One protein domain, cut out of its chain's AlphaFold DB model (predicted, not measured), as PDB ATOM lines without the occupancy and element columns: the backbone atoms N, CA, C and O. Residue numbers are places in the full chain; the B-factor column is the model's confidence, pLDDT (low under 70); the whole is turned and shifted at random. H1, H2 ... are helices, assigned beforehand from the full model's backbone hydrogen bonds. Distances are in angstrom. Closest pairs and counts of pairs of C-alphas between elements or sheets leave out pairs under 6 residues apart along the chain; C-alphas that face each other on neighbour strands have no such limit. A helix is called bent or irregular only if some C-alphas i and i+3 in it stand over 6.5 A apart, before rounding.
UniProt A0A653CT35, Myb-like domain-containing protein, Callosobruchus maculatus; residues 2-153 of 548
ATOM      1  N   ILE A   2     237.357 217.398  93.566       96.38
ATOM      2  CA  ILE A   2     238.680 217.854  94.046       96.38
ATOM      3  C   ILE A   2     238.955 219.351  93.823       96.38
ATOM      4  O   ILE A   2     239.125 220.095  94.781       96.38
ATOM      5  N   CYS A   3     238.936 219.847  92.575       96.50
ATOM      6  CA  CYS A   3     239.220 221.268  92.316       96.50
ATOM      7  C   CYS A   3     238.244 222.232  93.012       96.50
ATOM      8  O   CYS A   3     238.637 223.331  93.379       96.50
ATOM      9  N   ILE A   4     236.976 221.842  93.170       95.69
ATOM     10  CA  ILE A   4     235.965 222.649  93.860       95.69
ATOM     11  C   ILE A   4     236.154 222.569  95.374       95.69
ATOM     12  O   ILE A   4     236.006 223.586  96.039       95.69
ATOM     13  N   ASP A   5     236.508 221.404  95.917       94.88
ATOM     14  CA  ASP A   5     236.841 221.273  97.339       94.88
ATOM     15  C   ASP A   5     238.071 222.137  97.686       94.88
ATOM     16  O   ASP A   5     238.076 222.827  98.700       94.88
ATOM     17  N   LYS A   6     239.061 222.197  96.781       96.06
ATOM     18  CA  LYS A   6     240.305 222.963  96.956       96.06
ATOM     19  C   LYS A   6     240.179 224.467  96.693       96.06
ATOM     20  O   LYS A   6     240.763 225.277  97.407       96.06
ATOM     21  N   TYR A   7     239.465 224.871  95.641       96.31
ATOM     22  CA  TYR A   7     239.379 226.277  95.207       96.31
ATOM     23  C   TYR A   7     238.011 226.921  95.447       96.31
ATOM     24  O   TYR A   7     237.790 228.076  95.065       96.31
ATOM     25  N   GLY A   8     237.071 226.190  96.043       95.31
ATOM     26  CA  GLY A   8     235.688 226.615  96.196       95.31
ATOM     27  C   GLY A   8     234.984 226.814  94.851       95.31
ATOM     28  O   GLY A   8     235.294 226.196  93.832       95.31
ATOM     29  N   ILE A   9     234.032 227.747  94.821       95.62
ATOM     30  CA  ILE A   9     233.293 228.128  93.605       95.62
ATOM     31  C   ILE A   9     234.108 229.010  92.638       95.62
ATOM     32  O   ILE A   9     233.537 229.604  91.719       95.62
ATOM     33  N   ASN A  10     235.434 229.106  92.809       97.44
ATOM     34  CA  ASN A  10     236.311 229.811  91.880       97.44
ATOM     35  C   ASN A  10     236.599 228.939  90.646       97.44
ATOM     36  O   ASN A  10     237.645 228.298  90.508       97.44
ATOM     37  N   TYR A  11     235.641 228.927  89.718       97.31
ATOM     38  CA  TYR A  11     235.718 228.106  88.512       97.31
ATOM     39  C   TYR A  11     236.887 228.484  87.596       97.31
ATOM     40  O   TYR A  11     237.380 227.614  86.891       97.31
ATOM     41  N   GLN A  12     237.371 229.732  87.629       97.25
ATOM     42  CA  GLN A  12     238.526 230.149  86.824       97.25
ATOM     43  C   GLN A  12     239.813 229.450  87.274       97.25
ATOM     44  O   GLN A  12     240.595 229.001  86.440       97.25
ATOM     45  N   LYS A  13     240.003 229.266  88.587       97.19
ATOM     46  CA  LYS A  13     241.106 228.441  89.106       97.19
ATOM     47  C   LYS A  13     240.955 226.977  88.687       97.19
ATOM     48  O   LYS A  13     241.938 226.356  88.303       97.19
ATOM     49  N   CYS A  14     239.729 226.449  88.672       96.94
ATOM     50  CA  CYS A  14     239.467 225.070  88.250       96.94
ATOM     51  C   CYS A  14     239.810 224.810  86.772       96.94
ATOM     52  O   CYS A  14     240.287 223.726  86.452       96.94
ATOM     53  N   VAL A  15     239.595 225.784  85.876       97.19
ATOM     54  CA  VAL A  15     239.913 225.650  84.436       97.19
ATOM     55  C   VAL A  15     241.393 225.339  84.204       97.19
ATOM     56  O   VAL A  15     241.710 224.566  83.306       97.19
ATOM     57  N   LYS A  16     242.296 225.856  85.049       96.56
ATOM     58  CA  LYS A  16     243.743 225.592  84.941       96.56
ATOM     59  C   LYS A  16     244.096 224.103  85.036       96.56
ATOM     60  O   LYS A  16     245.104 223.690  84.482       96.56
ATOM     61  N   HIS A  17     243.253 223.313  85.700       95.38
ATOM     62  CA  HIS A  17     243.424 221.866  85.870       95.38
ATOM     63  C   HIS A  17     242.528 221.045  84.931       95.38
ATOM     64  O   HIS A  17     242.573 219.821  84.946       95.38
ATOM     65  N   LEU A  18     241.687 221.700  84.125       93.75
ATOM     66  CA  LEU A  18     240.726 221.066  83.222       93.75
ATOM     67  C   LEU A  18     240.767 221.766  81.849       93.75
ATOM     68  O   LEU A  18     239.785 222.411  81.468       93.75
ATOM     69  N   PRO A  19     241.873 221.643  81.086       89.56
ATOM     70  CA  PRO A  19     242.150 222.482  79.911       89.56
ATOM     71  C   PRO A  19     241.133 222.339  78.764       89.56
ATOM     72  O   PRO A  19     241.032 223.217  77.914       89.56
ATOM     73  N   ALA A  20     240.319 221.280  78.758       94.62
ATOM     74  CA  ALA A  20     239.254 221.064  77.775       94.62
ATOM     75  C   ALA A  20     237.872 221.600  78.209       94.62
ATOM     76  O   ALA A  20     236.868 221.332  77.542       94.62
ATOM     77  N   ARG A  21     237.767 222.286  79.357       96.81
ATOM     78  CA  ARG A  21     236.484 222.725  79.931       96.81
ATOM     79  C   ARG A  21     236.506 224.202  80.291       96.81
ATOM     80  O   ARG A  21     237.378 224.666  81.012       96.81
ATOM     81  N   SER A  22     235.482 224.936  79.860       97.69
ATOM     82  CA  SER A  22     235.314 226.338  80.254       97.69
ATOM     83  C   SER A  22     234.769 226.469  81.681       97.69
ATOM     84  O   SER A  22     234.060 225.590  82.181       97.69
ATOM     85  N   ALA A  23     235.015 227.611  82.331       97.62
ATOM     86  CA  ALA A  23     234.504 227.893  83.677       97.62
ATOM     87  C   ALA A  23     232.969 227.762  83.761       97.62
ATOM     88  O   ALA A  23     232.429 227.258  84.748       97.62
ATOM     89  N   VAL A  24     232.258 228.159  82.698       97.00
ATOM     90  CA  VAL A  24     230.798 228.022  82.586       97.00
ATOM     91  C   VAL A  24     230.386 226.550  82.552       97.00
ATOM     92  O   VAL A  24     229.467 226.159  83.273       97.00
ATOM     93  N   GLN A  25     231.078 225.715  81.771       96.19
ATOM     94  CA  GLN A  25     230.808 224.275  81.708       96.19
ATOM     95  C   GLN A  25     231.055 223.600  83.060       96.19
ATOM     96  O   GLN A  25     230.223 222.806  83.501       96.19
ATOM     97  N   ILE A  26     232.150 223.947  83.745       96.38
ATOM     98  CA  ILE A  26     232.471 223.420  85.080       96.38
ATOM     99  C   ILE A  26     231.383 223.826  86.078       96.38
ATOM    100  O   ILE A  26     230.845 222.965  86.773       96.38
ATOM    101  N   LYS A  27     230.987 225.105  86.105       95.00
ATOM    102  CA  LYS A  27     229.896 225.610  86.954       95.00
ATOM    103  C   LYS A  27     228.593 224.851  86.716       95.00
ATOM    104  O   LYS A  27     227.944 224.435  87.674       95.00
ATOM    105  N   MET A  28     228.207 224.664  85.456       91.75
ATOM    106  CA  MET A  28     226.976 223.954  85.101       91.75
ATOM    107  C   MET A  28     227.039 222.478  85.497       91.75
ATOM    108  O   MET A  28     226.101 221.976  86.115       91.75
ATOM    109  N   ARG A  29     228.154 221.794  85.211       91.56
ATOM    110  CA  ARG A  29     228.343 220.386  85.581       91.56
ATOM    111  C   ARG A  29     228.362 220.203  87.093       91.56
ATOM    112  O   ARG A  29     227.681 219.316  87.593       91.56
ATOM    113  N   TYR A  30     229.059 221.072  87.822       91.38
ATOM    114  CA  TYR A  30     229.072 221.030  89.278       91.38
ATOM    115  C   TYR A  30     227.656 221.196  89.831       91.38
ATOM    116  O   TYR A  30     227.171 220.313  90.524       91.38
ATOM    117  N   ARG A  31     226.935 222.256  89.446       87.44
ATOM    118  CA  ARG A  31     225.578 222.525  89.957       87.44
ATOM    119  C   ARG A  31     224.557 221.437  89.630       87.44
ATOM    120  O   ARG A  31     223.643 221.241  90.421       87.44
ATOM    121  N   ASN A  32     224.681 220.777  88.481       84.06
ATOM    122  CA  ASN A  32     223.688 219.803  88.024       84.06
ATOM    123  C   ASN A  32     224.030 218.356  88.396       84.06
ATOM    124  O   ASN A  32     223.121 217.523  88.446       84.06
ATOM    125  N   CYS A  33     225.314 218.046  88.602       82.81
ATOM    126  CA  CYS A  33     225.778 216.668  88.747       82.81
ATOM    127  C   CYS A  33     226.632 216.385  89.977       82.81
ATOM    128  O   CYS A  33     226.634 215.244  90.415       82.81
ATOM    129  N   CYS A  34     227.376 217.360  90.498       83.25
ATOM    130  CA  CYS A  34     228.367 217.095  91.548       83.25
ATOM    131  C   CYS A  34     228.061 217.805  92.874       83.25
ATOM    132  O   CYS A  34     228.590 217.415  93.913       83.25
ATOM    133  N   ARG A  35     227.252 218.870  92.844       81.06
ATOM    134  CA  ARG A  35     226.863 219.657  94.011       81.06
ATOM    135  C   ARG A  35     225.811 218.877  94.783       81.06
ATOM    136  O   ARG A  35     224.632 218.993  94.459       81.06
ATOM    137  N   MET A  36     226.265 218.164  95.817       65.44
ATOM    138  CA  MET A  36     225.437 217.340  96.703       65.44
ATOM    139  C   MET A  36     224.653 216.255  95.948       65.44
ATOM    140  O   MET A  36     224.568 216.252  94.721       65.44
ATOM    141  N   LEU A  37     224.087 215.312  96.698       69.56
ATOM    142  CA  LEU A  37     223.182 214.281  96.199       69.56
ATOM    143  C   LEU A  37     221.888 214.919  95.688       69.56
ATOM    144  O   LEU A  37     220.856 214.890  96.356       69.56
ATOM    145  N   VAL A  38     221.951 215.541  94.509       81.25
ATOM    146  CA  VAL A  38     220.761 215.933  93.761       81.25
ATOM    147  C   VAL A  38     219.915 214.678  93.636       81.25
ATOM    148  O   VAL A  38     220.336 213.708  93.007       81.25
ATOM    149  N   LYS A  39     218.727 214.697  94.237       86.19
ATOM    150  CA  LYS A  39     217.836 213.544  94.259       86.19
ATOM    151  C   LYS A  39     217.409 213.212  92.828       86.19
ATOM    152  O   LYS A  39     216.647 213.951  92.193       86.19
ATOM    153  N   ARG A  40     217.932 212.107  92.299       86.25
ATOM    154  CA  ARG A  40     217.599 211.565  90.968       86.25
ATOM    155  C   ARG A  40     216.590 210.423  91.017       86.25
ATOM    156  O   ARG A  40     216.143 209.980  89.962       86.25
ATOM    157  N   SER A  41     216.142 210.083  92.223       88.25
ATOM    158  CA  SER A  41     215.143 209.052  92.465       88.25
ATOM    159  C   SER A  41     213.806 209.326  91.811       88.25
ATOM    160  O   SER A  41     213.504 210.445  91.380       88.25
ATOM    161  N   GLU A  42     212.966 208.299  91.805       92.81
ATOM    162  CA  GLU A  42     211.572 208.395  91.402       92.81
ATOM    163  C   GLU A  42     210.854 209.568  92.094       92.81
ATOM    164  O   GLU A  42     211.153 209.929  93.239       92.81
ATOM    165  N   TYR A  43     209.953 210.216  91.351       95.75
ATOM    166  CA  TYR A  43     209.155 211.332  91.847       95.75
ATOM    167  C   TYR A  43     207.983 210.825  92.671       95.75
ATOM    168  O   TYR A  43     207.176 210.050  92.161       95.75
ATOM    169  N   SER A  44     207.843 211.292  93.908       96.62
ATOM    170  CA  SER A  44     206.674 210.944  94.719       96.62
ATOM    171  C   SER A  44     205.428 211.716  94.271       96.62
ATOM    172  O   SER A  44     205.504 212.779  93.651       96.62
ATOM    173  N   LEU A  45     204.245 211.210  94.630       97.62
ATOM    174  CA  LEU A  45     202.982 211.923  94.405       97.62
ATOM    175  C   LEU A  45     202.968 213.309  95.080       97.62
ATOM    176  O   LEU A  45     202.411 214.266  94.538       97.62
ATOM    177  N   GLN A  46     203.592 213.413  96.255       97.81
ATOM    178  CA  GLN A  46     203.720 214.664  97.001       97.81
ATOM    179  C   GLN A  46     204.613 215.656  96.246       97.81
ATOM    180  O   GLN A  46     204.242 216.820  96.108       97.81
ATOM    181  N   GLU A  47     205.738 215.190  95.687       98.00
ATOM    182  CA  GLU A  47     206.617 216.013  94.847       98.00
ATOM    183  C   GLU A  47     205.877 216.512  93.598       98.00
ATOM    184  O   GLU A  47     205.919 217.704  93.306       98.00
ATOM    185  N   ASP A  48     205.153 215.639  92.892       98.44
ATOM    186  CA  ASP A  48     204.369 216.023  91.708       98.44
ATOM    187  C   ASP A  48     203.301 217.078  92.049       98.44
ATOM    188  O   ASP A  48     203.170 218.091  91.354       98.44
ATOM    189  N   SER A  49     202.569 216.872  93.148       98.25
ATOM    190  CA  SER A  49     201.554 217.817  93.633       98.25
ATOM    191  C   SER A  49     202.181 219.164  93.994       98.25
ATOM    192  O   SER A  49     201.657 220.217  93.622       98.25
ATOM    193  N   ARG A  50     203.344 219.142  94.656       98.44
ATOM    194  CA  ARG A  50     204.088 220.348  95.023       98.44
ATOM    195  C   ARG A  50     204.590 221.098  93.791       98.44
ATOM    196  O   ARG A  50     204.438 222.314  93.738       98.44
ATOM    197  N   ILE A  51     205.114 220.394  92.785       98.50
ATOM    198  CA  ILE A  51     205.548 220.979  91.507       98.50
ATOM    199  C   ILE A  51     204.380 221.685  90.811       98.50
ATOM    200  O   ILE A  51     204.514 222.844  90.416       98.50
ATOM    201  N   MET A  52     203.230 221.019  90.689       98.50
ATOM    202  CA  MET A  52     202.049 221.591  90.035       98.50
ATOM    203  C   MET A  52     201.506 222.810  90.790       98.50
ATOM    204  O   MET A  52     201.230 223.841  90.174       98.50
ATOM    205  N   GLY A  53     201.408 222.726  92.121       98.38
ATOM    206  CA  GLY A  53     200.980 223.843  92.965       98.38
ATOM    207  C   GLY A  53     201.930 225.039  92.881       98.38
ATOM    208  O   GLY A  53     201.485 226.173  92.717       98.38
ATOM    209  N   TYR A  54     203.241 224.786  92.899       98.62
ATOM    210  CA  TYR A  54     204.255 225.832  92.793       98.62
ATOM    211  C   TYR A  54     204.176 226.568  91.450       98.62
ATOM    212  O   TYR A  54     204.187 227.796  91.418       98.62
ATOM    213  N   VAL A  55     204.037 225.842  90.335       98.38
ATOM    214  CA  VAL A  55     203.892 226.469  89.012       98.38
ATOM    215  C   VAL A  55     202.579 227.240  88.892       98.38
ATOM    216  O   VAL A  55     202.560 228.302  88.277       98.38
ATOM    217  N   LYS A  56     201.490 226.759  89.506       98.31
ATOM    218  CA  LYS A  56     200.223 227.502  89.561       98.31
ATOM    219  C   LYS A  56     200.377 228.837  90.300       98.31
ATOM    220  O   LYS A  56     199.779 229.822  89.887       98.31
ATOM    221  N   GLN A  57     201.182 228.870  91.362       98.38
ATOM    222  CA  GLN A  57     201.383 230.059  92.193       98.38
ATOM    223  C   GLN A  57     202.400 231.054  91.609       98.38
ATOM    224  O   GLN A  57     202.169 232.258  91.657       98.38
ATOM    225  N   TYR A  58     203.523 230.571  91.070       98.06
ATOM    226  CA  TYR A  58     204.671 231.410  90.682       98.06
ATOM    227  C   TYR A  58     205.006 231.369  89.179       98.06
ATOM    228  O   TYR A  58     205.910 232.072  88.716       98.06
ATOM    229  N   GLY A  59     204.305 230.549  88.395       97.94
ATOM    230  CA  GLY A  59     204.570 230.336  86.972       97.94
ATOM    231  C   GLY A  59     205.776 229.432  86.687       97.94
ATOM    232  O   GLY A  59     206.368 228.813  87.567       97.94
ATOM    233  N   THR A  60     206.160 229.342  85.410       97.81
ATOM    234  CA  THR A  60     207.203 228.421  84.906       97.81
ATOM    235  C   THR A  60     208.592 229.054  84.777       97.81
ATOM    236  O   THR A  60     209.501 228.435  84.221       97.81
ATOM    237  N   LYS A  61     208.789 230.293  85.243       97.19
ATOM    238  CA  LYS A  61     210.063 231.022  85.084       97.19
ATOM    239  C   LYS A  61     211.006 230.846  86.276       97.19
ATOM    240  O   LYS A  61     212.223 230.854  86.101       97.19
ATOM    241  N   ILE A  62     210.464 230.644  87.474       97.06
ATOM    242  CA  ILE A  62     211.224 230.621  88.725       97.06
ATOM    243  C   ILE A  62     211.231 229.188  89.254       97.06
ATOM    244  O   ILE A  62     210.192 228.658  89.600       97.06
ATOM    245  N   TRP A  63     212.397 228.540  89.302       97.06
ATOM    246  CA  TRP A  63     212.524 227.149  89.784       97.06
ATOM    247  C   TRP A  63     213.502 226.994  90.946       97.06
ATOM    248  O   TRP A  63     213.554 225.938  91.563       97.06
ATOM    249  N   GLY A  64     214.322 228.015  91.205       94.69
ATOM    250  CA  GLY A  64     215.404 227.963  92.191       94.69
ATOM    251  C   GLY A  64     214.932 227.614  93.608       94.69
ATOM    252  O   GLY A  64     215.490 226.682  94.183       94.69
ATOM    253  N   PRO A  65     213.903 228.290  94.154       97.00
ATOM    254  CA  PRO A  65     213.402 227.989  95.494       97.00
ATOM    255  C   PRO A  65     212.881 226.551  95.616       97.00
ATOM    256  O   PRO A  65     213.307 225.827  96.510       97.00
ATOM    257  N   LEU A  66     212.058 226.102  94.659       97.06
ATOM    258  CA  LEU A  66     211.517 224.739  94.650       97.06
ATOM    259  C   LEU A  66     212.609 223.668  94.479       97.06
ATOM    260  O   LEU A  66     212.534 222.597  95.070       97.06
ATOM    261  N   ALA A  67     213.638 223.953  93.677       94.56
ATOM    262  CA  ALA A  67     214.793 223.073  93.505       94.56
ATOM    263  C   ALA A  67     215.546 222.841  94.820       94.56
ATOM    264  O   ALA A  67     215.929 221.708  95.107       94.56
ATOM    265  N   ASN A  68     215.722 223.894  95.621       92.56
ATOM    266  CA  ASN A  68     216.332 223.777  96.942       92.56
ATOM    267  C   ASN A  68     215.412 223.019  97.914       92.56
ATOM    268  O   ASN A  68     215.894 222.148  98.626       92.56
ATOM    269  N   GLU A  69     214.105 223.308  97.899       95.62
ATOM    270  CA  GLU A  69     213.102 222.652  98.756       95.62
ATOM    271  C   GLU A  69     213.042 221.135  98.518       95.62
ATOM    272  O   GLU A  69     213.094 220.354  99.461       95.62
ATOM    273  N   LEU A  70     212.979 220.707  97.254       95.00
ATOM    274  CA  LEU A  70     212.885 219.288  96.891       95.00
ATOM    275  C   LEU A  70     214.252 218.596  96.766       95.00
ATOM    276  O   LEU A  70     214.310 217.417  96.420       95.00
ATOM    277  N   ASN A  71     215.353 219.322  96.989       92.31
ATOM    278  CA  ASN A  71     216.724 218.867  96.741       92.31
ATOM    279  C   ASN A  71     216.909 218.234  95.337       92.31
ATOM    280  O   ASN A  71     217.519 217.175  95.163       92.31
ATOM    281  N   ARG A  72     216.351 218.880  94.303       92.06
ATOM    282  CA  ARG A  72     216.425 218.443  92.896       92.06
ATOM    283  C   ARG A  72     216.947 219.554  92.001       92.06
ATOM    284  O   ARG A  72     216.778 220.734  92.278       92.06
ATOM    285  N   SER A  73     217.548 219.201  90.863       91.75
ATOM    286  CA  SER A  73     217.992 220.225  89.916       91.75
ATOM    287  C   SER A  73     216.797 220.910  89.244       91.75
ATOM    288  O   SER A  73     215.781 220.287  88.929       91.75
ATOM    289  N   THR A  74     216.938 222.206  88.948       93.38
ATOM    290  CA  THR A  74     215.888 222.970  88.248       93.38
ATOM    291  C   THR A  74     215.527 222.372  86.883       93.38
ATOM    292  O   THR A  74     214.387 222.488  86.441       93.38
ATOM    293  N   GLY A  75     216.486 221.726  86.207       92.56
ATOM    294  CA  GLY A  75     216.258 221.044  84.933       92.56
ATOM    295  C   GLY A  75     215.335 219.836  85.080       92.56
ATOM    296  O   GLY A  75     214.391 219.705  84.302       92.56
ATOM    297  N   LEU A  76     215.555 219.018  86.114       92.88
ATOM    298  CA  LEU A  76     214.721 217.852  86.406       92.88
ATOM    299  C   LEU A  76     213.288 218.269  86.760       92.88
ATOM    300  O   LEU A  76     212.340 217.709  86.219       92.88
ATOM    301  N   LEU A  77     213.116 219.311  87.582       96.44
ATOM    302  CA  LEU A  77     211.786 219.835  87.922       96.44
ATOM    303  C   LEU A  77     211.024 220.354  86.695       96.44
ATOM    304  O   LEU A  77     209.860 220.008  86.509       96.44
ATOM    305  N   ARG A  78     211.691 221.115  85.814       97.06
ATOM    306  CA  ARG A  78     211.104 221.575  84.542       97.06
ATOM    307  C   ARG A  78     210.660 220.413  83.660       97.06
ATOM    308  O   ARG A  78     209.557 220.428  83.118       97.06
ATOM    309  N   GLN A  79     211.527 219.414  83.507       96.75
ATOM    310  CA  GLN A  79     211.235 218.232  82.704       96.75
ATOM    311  C   GLN A  79     210.067 217.435  83.291       96.75
ATOM    312  O   GLN A  79     209.182 217.002  82.546       96.75
ATOM    313  N   ARG A  80     210.027 217.276  84.619       97.56
ATOM    314  CA  ARG A  80     208.939 216.579  85.304       97.56
ATOM    315  C   ARG A  80     207.617 217.319  85.150       97.56
ATOM    316  O   ARG A  80     206.647 216.692  84.743       97.56
ATOM    317  N   TYR A  81     207.594 218.636  85.359       98.38
ATOM    318  CA  TYR A  81     206.410 219.461  85.111       98.38
ATOM    319  C   TYR A  81     205.888 219.284  83.683       98.38
ATOM    320  O   TYR A  81     204.727 218.938  83.500       98.38
ATOM    321  N   LYS A  82     206.758 219.404  82.669       98.06
ATOM    322  CA  LYS A  82     206.374 219.189  81.263       98.06
ATOM    323  C   LYS A  82     205.772 217.798  81.040       98.06
ATOM    324  O   LYS A  82     204.822 217.659  80.279       98.06
ATOM    325  N   THR A  83     206.312 216.780  81.707       97.88
ATOM    326  CA  THR A  83     205.789 215.408  81.642       97.88
ATOM    327  C   THR A  83     204.384 215.319  82.242       97.88
ATOM    328  O   THR A  83     203.491 214.794  81.583       97.88
ATOM    329  N   ILE A  84     204.172 215.874  83.442       98.38
ATOM    330  CA  ILE A  84     202.863 215.908  84.114       98.38
ATOM    331  C   ILE A  84     201.845 216.672  83.257       98.38
ATOM    332  O   ILE A  84     200.784 216.140  82.951       98.38
ATOM    333  N   SER A  85     202.178 217.889  82.819       98.31
ATOM    334  CA  SER A  85     201.280 218.724  82.014       98.31
ATOM    335  C   SER A  85     200.907 218.058  80.693       98.31
ATOM    336  O   SER A  85     199.735 218.013  80.340       98.31
ATOM    337  N   ASN A  86     201.879 217.486  79.977       98.31
ATOM    338  CA  ASN A  86     201.601 216.790  78.723       98.31
ATOM    339  C   ASN A  86     200.723 215.550  78.927       98.31
ATOM    340  O   ASN A  86     199.903 215.253  78.065       98.31
ATOM    341  N   PHE A  87     200.901 214.822  80.032       98.44
ATOM    342  CA  PHE A  87     200.088 213.651  80.353       98.44
ATOM    343  C   PHE A  87     198.635 214.041  80.643       98.44
ATOM    344  O   PHE A  87     197.733 213.514  80.001       98.44
ATOM    345  N   LEU A  88     198.414 215.017  81.528       98.31
ATOM    346  CA  LEU A  88     197.068 215.482  81.885       98.31
ATOM    347  C   LEU A  88     196.336 216.118  80.694       98.31
ATOM    348  O   LEU A  88     195.137 215.932  80.539       98.31
ATOM    349  N   ASN A  89     197.058 216.802  79.801       98.12
ATOM    350  CA  ASN A  89     196.463 217.359  78.582       98.12
ATOM    351  C   ASN A  89     196.009 216.277  77.590       98.12
ATOM    352  O   ASN A  89     195.075 216.501  76.828       98.12
ATOM    353  N   ARG A  90     196.684 215.122  77.559       98.56
ATOM    354  CA  ARG A  90     196.310 213.987  76.696       98.56
ATOM    355  C   ARG A  90     195.220 213.114  77.311       98.56
ATOM    356  O   ARG A  90     194.519 212.432  76.573       98.56
ATOM    357  N   HIS A  91     195.098 213.134  78.634       98.19
ATOM    358  CA  HIS A  91     194.188 212.293  79.401       98.19
ATOM    359  C   HIS A  91     193.420 213.149  80.420       98.19
ATOM    360  O   HIS A  91     193.773 213.156  81.602       98.19
ATOM    361  N   PRO A  92     192.403 213.912  79.975       98.12
ATOM    362  CA  PRO A  92     191.676 214.847  80.837       98.12
ATOM    363  C   PRO A  92     190.852 214.154  81.936       98.12
ATOM    364  O   PRO A  92     190.511 214.787  82.929       98.12
ATOM    365  N   ASP A  93     190.546 212.863  81.778       98.19
ATOM    366  CA  ASP A  93     189.886 212.006  82.770       98.19
ATOM    367  C   ASP A  93     190.831 211.536  83.889       98.19
ATOM    368  O   ASP A  93     190.383 211.019  84.913       98.19
ATOM    369  N   LYS A  94     192.146 211.691  83.701       98.38
ATOM    370  CA  LYS A  94     193.165 211.204  84.631       98.38
ATOM    371  C   LYS A  94     193.614 212.281  85.603       98.38
ATOM    372  O   LYS A  94     193.589 213.481  85.337       98.38
ATOM    373  N   THR A  95     194.093 211.823  86.754       98.44
ATOM    374  CA  THR A  95     194.591 212.679  87.829       98.44
ATOM    375  C   THR A  95     196.116 212.632  87.923       98.44
ATOM    376  O   THR A  95     196.790 211.827  87.279       98.44
ATOM    377  N   ILE A  96     196.700 213.472  88.785       98.25
ATOM    378  CA  ILE A  96     198.151 213.466  89.065       98.25
ATOM    379  C   ILE A  96     198.619 212.096  89.601       98.25
ATOM    380  O   ILE A  96     199.778 211.712  89.418       98.25
ATOM    381  N   LYS A  97     197.728 211.327  90.244       98.06
ATOM    382  CA  LYS A  97     198.044 209.985  90.757       98.06
ATOM    383  C   LYS A  97     198.404 209.018  89.632       98.06
ATOM    384  O   LYS A  97     199.336 208.238  89.807       98.06
ATOM    385  N   ASP A  98     197.760 209.170  88.480       98.06
ATOM    386  CA  ASP A  98     197.886 208.291  87.317       98.06
ATOM    387  C   ASP A  98     199.099 208.624  86.434       98.06
ATOM    388  O   ASP A  98     199.412 207.889  85.498       98.06
ATOM    389  N   VAL A  99     199.799 209.731  86.713       97.94
ATOM    390  CA  VAL A  99     200.976 210.137  85.936       97.94
ATOM    391  C   VAL A  99     202.071 209.074  86.075       97.94
ATOM    392  O   VAL A  99     202.493 208.784  87.200       97.94
ATOM    393  N   PRO A 100     202.622 208.553  84.961       96.62
ATOM    394  CA  PRO A 100     203.660 207.538  85.014       96.62
ATOM    395  C   PRO A 100     204.903 208.070  85.732       96.62
ATOM    396  O   PRO A 100     205.441 209.147  85.431       96.62
ATOM    397  N   ARG A 101     205.374 207.289  86.699       94.38
ATOM    398  CA  ARG A 101     206.621 207.507  87.428       94.38
ATOM    399  C   ARG A 101     207.581 206.398  87.017       94.38
ATOM    400  O   ARG A 101     207.205 205.233  86.922       94.38
ATOM    401  N   ARG A 102     208.791 206.785  86.618       86.88
ATOM    402  CA  ARG A 102     209.812 205.808  86.238       86.88
ATOM    403  C   ARG A 102     210.369 205.220  87.525       86.88
ATOM    404  O   ARG A 102     210.956 205.975  88.295       86.88
ATOM    405  N   LYS A 103     210.246 203.903  87.691       82.44
ATOM    406  CA  LYS A 103     210.977 203.158  88.718       82.44
ATOM    407  C   LYS A 103     212.470 203.359  88.474       82.44
ATOM    408  O   LYS A 103     212.995 202.950  87.435       82.44
ATOM    409  N   SER A 104     213.143 204.062  89.375       72.56
ATOM    410  CA  SER A 104     214.583 204.276  89.293       72.56
ATOM    411  C   SER A 104     215.302 203.026  89.794       72.56
ATOM    412  O   SER A 104     215.725 202.959  90.940       72.56
ATOM    413  N   ASN A 105     215.577 202.073  88.901       66.94
ATOM    414  CA  ASN A 105     216.593 201.038  89.178       66.94
ATOM    415  C   ASN A 105     218.001 201.649  89.380       66.94
ATOM    416  O   ASN A 105     218.955 200.961  89.722       66.94
ATOM    417  N   VAL A 106     218.135 202.952  89.124       63.88
ATOM    418  CA  VAL A 106     219.389 203.699  89.053       63.88
ATOM    419  C   VAL A 106     219.824 204.254  90.409       63.88
ATOM    420  O   VAL A 106     221.008 204.531  90.569       63.88
ATOM    421  N   ASP A 107     218.933 204.381  91.399       66.50
ATOM    422  CA  ASP A 107     219.280 205.105  92.632       66.50
ATOM    423  C   ASP A 107     220.432 204.464  93.393       66.50
ATOM    424  O   ASP A 107     221.334 205.173  93.831       66.50
ATOM    425  N   GLY A 108     220.464 203.132  93.477       78.19
ATOM    426  CA  GLY A 108     221.575 202.426  94.109       78.19
ATOM    427  C   GLY A 108     222.886 202.623  93.346       78.19
ATOM    428  O   GLY A 108     223.886 203.044  93.920       78.19
ATOM    429  N   ALA A 109     222.882 202.370  92.038       80.88
ATOM    430  CA  ALA A 109     224.092 202.430  91.220       80.88
ATOM    431  C   ALA A 109     224.656 203.855  91.087       80.88
ATOM    432  O   ALA A 109     225.867 204.064  91.109       80.88
ATOM    433  N   GLU A 110     223.792 204.856  90.953       80.44
ATOM    434  CA  GLU A 110     224.208 206.249  90.821       80.44
ATOM    435  C   GLU A 110     224.672 206.839  92.153       80.44
ATOM    436  O   GLU A 110     225.682 207.546  92.177       80.44
ATOM    437  N   MET A 111     223.999 206.496  93.257       83.62
ATOM    438  CA  MET A 111     224.468 206.814  94.606       83.62
ATOM    439  C   MET A 111     225.862 206.232  94.839       83.62
ATOM    440  O   MET A 111     226.760 206.967  95.239       83.62
ATOM    441  N   LYS A 112     226.070 204.952  94.504       85.94
ATOM    442  CA  LYS A 112     227.379 204.291  94.591       85.94
ATOM    443  C   LYS A 112     228.443 205.010  93.763       85.94
ATOM    444  O   LYS A 112     229.490 205.363  94.287       85.94
ATOM    445  N   ARG A 113     228.157 205.342  92.496       86.00
ATOM    446  CA  ARG A 113     229.087 206.111  91.640       86.00
ATOM    447  C   ARG A 113     229.425 207.487  92.214       86.00
ATOM    448  O   ARG A 113     230.563 207.946  92.086       86.00
ATOM    449  N   TYR A 114     228.450 208.167  92.817       86.94
ATOM    450  CA  TYR A 114     228.688 209.441  93.488       86.94
ATOM    451  C   TYR A 114     229.556 209.263  94.736       86.94
ATOM    452  O   TYR A 114     230.522 210.003  94.892       86.94
ATOM    453  N   GLN A 115     229.242 208.286  95.590       89.00
ATOM    454  CA  GLN A 115     230.020 207.956  96.787       89.00
ATOM    455  C   GLN A 115     231.464 207.608  96.424       89.00
ATOM    456  O   GLN A 115     232.384 208.166  97.013       89.00
ATOM    457  N   LEU A 116     231.661 206.804  95.378       91.25
ATOM    458  CA  LEU A 116     232.967 206.495  94.809       91.25
ATOM    459  C   LEU A 116     233.706 207.775  94.396       91.25
ATOM    460  O   LEU A 116     234.782 208.073  94.906       91.25
ATOM    461  N   SER A 117     233.085 208.596  93.545       90.94
ATOM    462  CA  SER A 117     233.671 209.866  93.092       90.94
ATOM    463  C   SER A 117     233.980 210.820  94.251       90.94
ATOM    464  O   SER A 117     234.927 211.606  94.174       90.94
ATOM    465  N   ARG A 118     233.166 210.791  95.314       93.00
ATOM    466  CA  ARG A 118     233.361 211.608  96.509       93.00
ATOM    467  C   ARG A 118     234.506 211.085  97.368       93.00
ATOM    468  O   ARG A 118     235.315 211.902  97.780       93.00
ATOM    469  N   SER A 119     234.625 209.773  97.554       93.25
ATOM    470  CA  SER A 119     235.719 209.154  98.313       93.25
ATOM    471  C   SER A 119     237.090 209.467  97.705       93.25
ATOM    472  O   SER A 119     237.988 209.913  98.417       93.25
ATOM    473  N   VAL A 120     237.211 209.382  96.374       95.38
ATOM    474  CA  VAL A 120     238.408 209.834  95.647       95.38
ATOM    475  C   VAL A 120     238.632 211.327  95.879       95.38
ATOM    476  O   VAL A 120     239.747 211.760  96.146       95.38
ATOM    477  N   ALA A 121     237.576 212.143  95.824       94.88
ATOM    478  CA  ALA A 121     237.726 213.576  96.052       94.88
ATOM    479  C   ALA A 121     238.199 213.924  97.473       94.88
ATOM    480  O   ALA A 121     239.019 214.826  97.626       94.88
ATOM    481  N   ASP A 122     237.709 213.202  98.482       94.81
ATOM    482  CA  ASP A 122     238.083 213.391  99.881       94.81
ATOM    483  C   ASP A 122     239.534 212.956 100.143       94.81
ATOM    484  O   ASP A 122     240.239 213.654 100.872       94.81
ATOM    485  N   LYS A 123     240.026 211.899  99.474       96.62
ATOM    486  CA  LYS A 123     241.445 211.488  99.522       96.62
ATOM    487  C   LYS A 123     242.397 212.631  99.140       96.62
ATOM    488  O   LYS A 123     243.442 212.801  99.764       96.62
ATOM    489  N   TYR A 124     242.018 213.448  98.157       96.75
ATOM    490  CA  TYR A 124     242.843 214.549  97.645       96.75
ATOM    491  C   TYR A 124     242.509 215.927  98.226       96.75
ATOM    492  O   TYR A 124     242.975 216.944  97.705       96.75
ATOM    493  N   LYS A 125     241.700 216.002  99.288       93.31
ATOM    494  CA  LYS A 125     241.247 217.281  99.852       93.31
ATOM    495  C   LYS A 125     242.409 218.183 100.286       93.31
ATOM    496  O   LYS A 125     242.415 219.366  99.945       93.31
ATOM    497  N   ASP A 126     243.405 217.604 100.953       95.19
ATOM    498  CA  ASP A 126     244.575 218.314 101.496       95.19
ATOM    499  C   ASP A 126     245.862 218.053 100.692       95.19
ATOM    500  O   ASP A 126     246.946 218.518 101.041       95.19
ATOM    501  N   GLN A 127     245.749 217.329  99.578       95.94
ATOM    502  CA  GLN A 127     246.867 216.948  98.718       95.94
ATOM    503  C   GLN A 127     246.975 217.869  97.484       95.94
ATOM    504  O   GLN A 127     246.059 218.651  97.176       95.94
ATOM    505  N   PRO A 128     248.107 217.860  96.752       97.00
ATOM    506  CA  PRO A 128     248.159 218.411  95.399       97.00
ATOM    507  C   PRO A 128     247.064 217.805  94.508       97.00
ATOM    508  O   PRO A 128     246.540 216.731  94.781       97.00
ATOM    509  N   ILE A 129     246.668 218.541  93.463       96.69
ATOM    510  CA  ILE A 129     245.671 218.014  92.523       96.69
ATOM    511  C   ILE A 129     246.341 216.884  91.742       96.69
ATOM    512  O   ILE A 129     247.372 217.165  91.126       96.69
ATOM    513  N   PRO A 130     245.772 215.668  91.760       96.81
ATOM    514  CA  PRO A 130     246.370 214.523  91.096       96.81
ATOM    515  C   PRO A 130     246.343 214.657  89.577       96.81
ATOM    516  O   PRO A 130     245.559 215.431  89.008       96.81
ATOM    517  N   SER A 131     247.195 213.874  88.923       94.88
ATOM    518  CA  SER A 131     247.141 213.671  87.478       94.88
ATOM    519  C   SER A 131     245.881 212.881  87.078       94.88
ATOM    520  O   SER A 131     245.165 212.338  87.920       94.88
ATOM    521  N   LEU A 132     245.563 212.839  85.779       90.50
ATOM    522  CA  LEU A 132     244.434 212.033  85.299       90.50
ATOM    523  C   LEU A 132     244.694 210.530  85.493       90.50
ATOM    524  O   LEU A 132     243.769 209.811  85.842       90.50
ATOM    525  N   GLU A 133     245.942 210.098  85.313       93.00
ATOM    526  CA  GLU A 133     246.383 208.709  85.477       93.00
ATOM    527  C   GLU A 133     246.233 208.253  86.935       93.00
ATOM    528  O   GLU A 133     245.578 207.253  87.200       93.00
ATOM    529  N   GLU A 134     246.678 209.072  87.896       95.88
ATOM    530  CA  GLU A 134     246.506 208.795  89.332       95.88
ATOM    531  C   GLU A 134     245.025 208.668  89.731       95.88
ATOM    532  O   GLU A 134     244.662 207.858  90.581       95.88
ATOM    533  N   LEU A 135     244.146 209.467  89.111       94.62
ATOM    534  CA  LEU A 135     242.704 209.377  89.345       94.62
ATOM    535  C   LEU A 135     242.086 208.114  88.747       94.62
ATOM    536  O   LEU A 135     241.142 207.577  89.328       94.62
ATOM    537  N   GLU A 136     242.556 207.682  87.579       92.44
ATOM    538  CA  GLU A 136     242.100 206.450  86.935       92.44
ATOM    539  C   GLU A 136     242.500 205.231  87.774       92.44
ATOM    540  O   GLU A 136     241.630 204.412  88.080       92.44
ATOM    541  N   ASP A 137     243.744 205.194  88.257       94.88
ATOM    542  CA  ASP A 137     244.257 204.145  89.143       94.88
ATOM    543  C   ASP A 137     243.460 204.057  90.453       94.88
ATOM    544  O   ASP A 137     243.052 202.974  90.878       94.88
ATOM    545  N   ASP A 138     243.168 205.198  91.083       95.56
ATOM    546  CA  ASP A 138     242.387 205.246  92.321       95.56
ATOM    547  C   ASP A 138     240.943 204.771  92.134       95.56
ATOM    548  O   ASP A 138     240.387 204.075  92.990       95.56
ATOM    549  N   ILE A 139     240.315 205.150  91.020       92.88
ATOM    550  CA  ILE A 139     238.957 204.717  90.693       92.88
ATOM    551  C   ILE A 139     238.938 203.206  90.435       92.88
ATOM    552  O   ILE A 139     238.063 202.515  90.958       92.88
ATOM    553  N   GLU A 140     239.893 202.689  89.659       92.25
ATOM    554  CA  GLU A 140     240.015 201.260  89.361       92.25
ATOM    555  C   GLU A 140     240.277 200.443  90.634       92.25
ATOM    556  O   GLU A 140     239.610 199.430  90.875       92.25
ATOM    557  N   TYR A 141     241.162 200.928  91.508       93.50
ATOM    558  CA  TYR A 141     241.431 200.316  92.804       93.50
ATOM    559  C   TYR A 141     240.160 200.202  93.655       93.50
ATOM    560  O   TYR A 141     239.833 199.117  94.144       93.50
ATOM    561  N   LEU A 142     239.389 201.282  93.785       92.06
ATOM    562  CA  LEU A 142     238.155 201.272  94.572       92.06
ATOM    563  C   LEU A 142     237.068 200.363  93.968       92.06
ATOM    564  O   LEU A 142     236.364 199.684  94.718       92.06
ATOM    565  N   TYR A 143     236.961 200.271  92.636       89.25
ATOM    566  CA  TYR A 143     236.075 199.292  91.987       89.25
ATOM    567  C   TYR A 143     236.495 197.845  92.276       89.25
ATOM    568  O   TYR A 143     235.636 196.981  92.487       89.25
ATOM    569  N   SER A 144     237.802 197.570  92.316       90.69
ATOM    570  CA  SER A 144     238.306 196.234  92.648       90.69
ATOM    571  C   SER A 144     237.931 195.826  94.079       90.69
ATOM    572  O   SER A 144     237.504 194.692  94.300       90.69
ATOM    573  N   LEU A 145     237.976 196.767  95.031       89.81
ATOM    574  CA  LEU A 145     237.556 196.535  96.414       89.81
ATOM    575  C   LEU A 145     236.050 196.268  96.529       89.81
ATOM    576  O   LEU A 145     235.656 195.340  97.233       89.81
ATOM    577  N   GLU A 146     235.203 197.025  95.819       87.75
ATOM    578  CA  GLU A 146     233.747 196.797  95.833       87.75
ATOM    579  C   GLU A 146     233.381 195.427  95.233       87.75
ATOM    580  O   GLU A 146     232.465 194.753  95.712       87.75
ATOM    581  N   THR A 147     234.138 194.978  94.226       85.50
ATOM    582  CA  THR A 147     233.963 193.657  93.604       85.50
ATOM    583  C   THR A 147     234.338 192.533  94.568       85.50
ATOM    584  O   THR A 147     233.581 191.576  94.716       85.50
ATOM    585  N   ILE A 148     235.470 192.660  95.273       87.19
ATOM    586  CA  ILE A 148     235.885 191.684  96.292       87.19
ATOM    587  C   ILE A 148     234.839 191.614  97.408       87.19
ATOM    588  O   ILE A 148     234.398 190.518  97.742       87.19
ATOM    589  N   ALA A 149     234.388 192.767  97.916       86.06
ATOM    590  CA  ALA A 149     233.389 192.841  98.981       86.06
ATOM    591  C   ALA A 149     232.052 192.196  98.581       86.06
ATOM    592  O   ALA A 149     231.441 191.491  99.382       86.06
ATOM    593  N   SER A 150     231.613 192.401  97.335       82.56
ATOM    594  CA  SER A 150     230.366 191.815  96.825       82.56
ATOM    595  C   SER A 150     230.453 190.293  96.692       82.56
ATOM    596  O   SER A 150     229.475 189.609  96.975       82.56
ATOM    597  N   ASN A 151     231.623 189.759  96.326       78.06
ATOM    598  CA  ASN A 151     231.837 188.318  96.177       78.06
ATOM    599  C   ASN A 151     232.018 187.605  97.527       78.06
ATOM    600  O   ASN A 151     231.609 186.458  97.675       78.06
ATOM    601  N   THR A 152     232.590 188.272  98.534       77.94
ATOM    602  CA  THR A 152     232.753 187.690  99.881       77.94
ATOM    603  C   THR A 152     231.444 187.504 100.644       77.94
ATOM    604  O   THR A 152     231.429 186.780 101.633       77.94
ATOM    605  N   VAL A 153     230.349 188.137 100.215       66.25
ATOM    606  CA  VAL A 153     229.046 188.027 100.894       66.25
ATOM    607  C   VAL A 153     228.189 186.892 100.309       66.25
ATOM    608  O   VAL A 153     227.173 186.540 100.900       66.25
TER     609      VAL A 153
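AT A GLANCE: This is residues 2 to 153 of the 548 residues of the protein "Myb-like domain-containing protein" of Callosobruchus maculatus (UniProt A0A653CT35). Two loosely joined lobes make a flat, open shape: H4, H5 and H6 form one, with H6 crossing H4, while H1, H2, H3, H7 and H8 form the other, where the end of H8 sticks out with residues 147 to 153 standing free. Two stretches outside the named helices, residues 35 to 44 and 91 to 105, run between the lobes. The printed part has 152 residues with eight named helices, H1 to H8 in order along the chain, and no named strand; its class is all helix. It is loose, with a radius of gyration of the C-alphas of 19.6 A, and spans 58 by 45 by 23 A.

IN THESE COORDINATES: H1, residues 2 to 7, begins with C-alpha 2 at (238.680, 217.854, 94.046). H2 is residues 11 to 15. H3, residues 23 to 34, measures 14.7 A from first to last C-alpha; it is neither bent nor irregular, but only just: C-alphas 31 and 34 are 6.3 A apart. H4, residues 45 to 58, measures 19.9 A, and H5 is residues 64 to 69. H6, residues 74 to 90, measures 24.4 A and ends with C-alpha 90 at (196.310, 213.987, 76.696). H7, residues 106 to 123, measures 25.6 A. H8, residues 132 to 152, is the longest helix at 30.7 A and ends with C-alpha 152 at (232.753, 187.690, 99.881).

HOW THE PARTS SIT: H1 touches H2, their closest C-alphas being those of Cys 3 and Cys 14, 5.6 A apart. H2 touches residues 23 to 27 of H3 alone, closest at the C-alphas of Tyr 11 and Ala 23, 5.0 A. H3 and H4 are apart. H4 touches H6 about perpendicular, at 85 degrees, with the C-alphas of Ile 51 and Tyr 81 closest at 6.6 A. H5 and H6 touch only at the corner, closest at the C-alphas of Ala 67 and Thr 74, 5.4 A. H3 and H6 are only just apart, at 8.1 A. H3 and H7 are close but not clearly touching, the C-alphas of Cys 34 and Tyr 114 being closest at 7.9 A. H1 and H7 only just touch, with 3 pairs of C-alphas within 8 A, the closest being those of Ile 2 and Ala 121, 4.8 A. H7 touches H8 at a steep tilt of 53 degrees, opposite ways, with the C-alphas of Val 120 and Asp 138 closest at 6.9 A. In H1 to H8 every O i to N i+4 pair is within hydrogen-bond range.

THE WHOLE: The two C-alphas farthest apart are those of Asp 93 and Pro 128, 60.0 A. The printed part has no cut. The link from H6 to H7, 15 residues, is long. The mean pLDDT of the printed part is 92.5; residues 36 to 37, 105 to 107 and 153 are under 70.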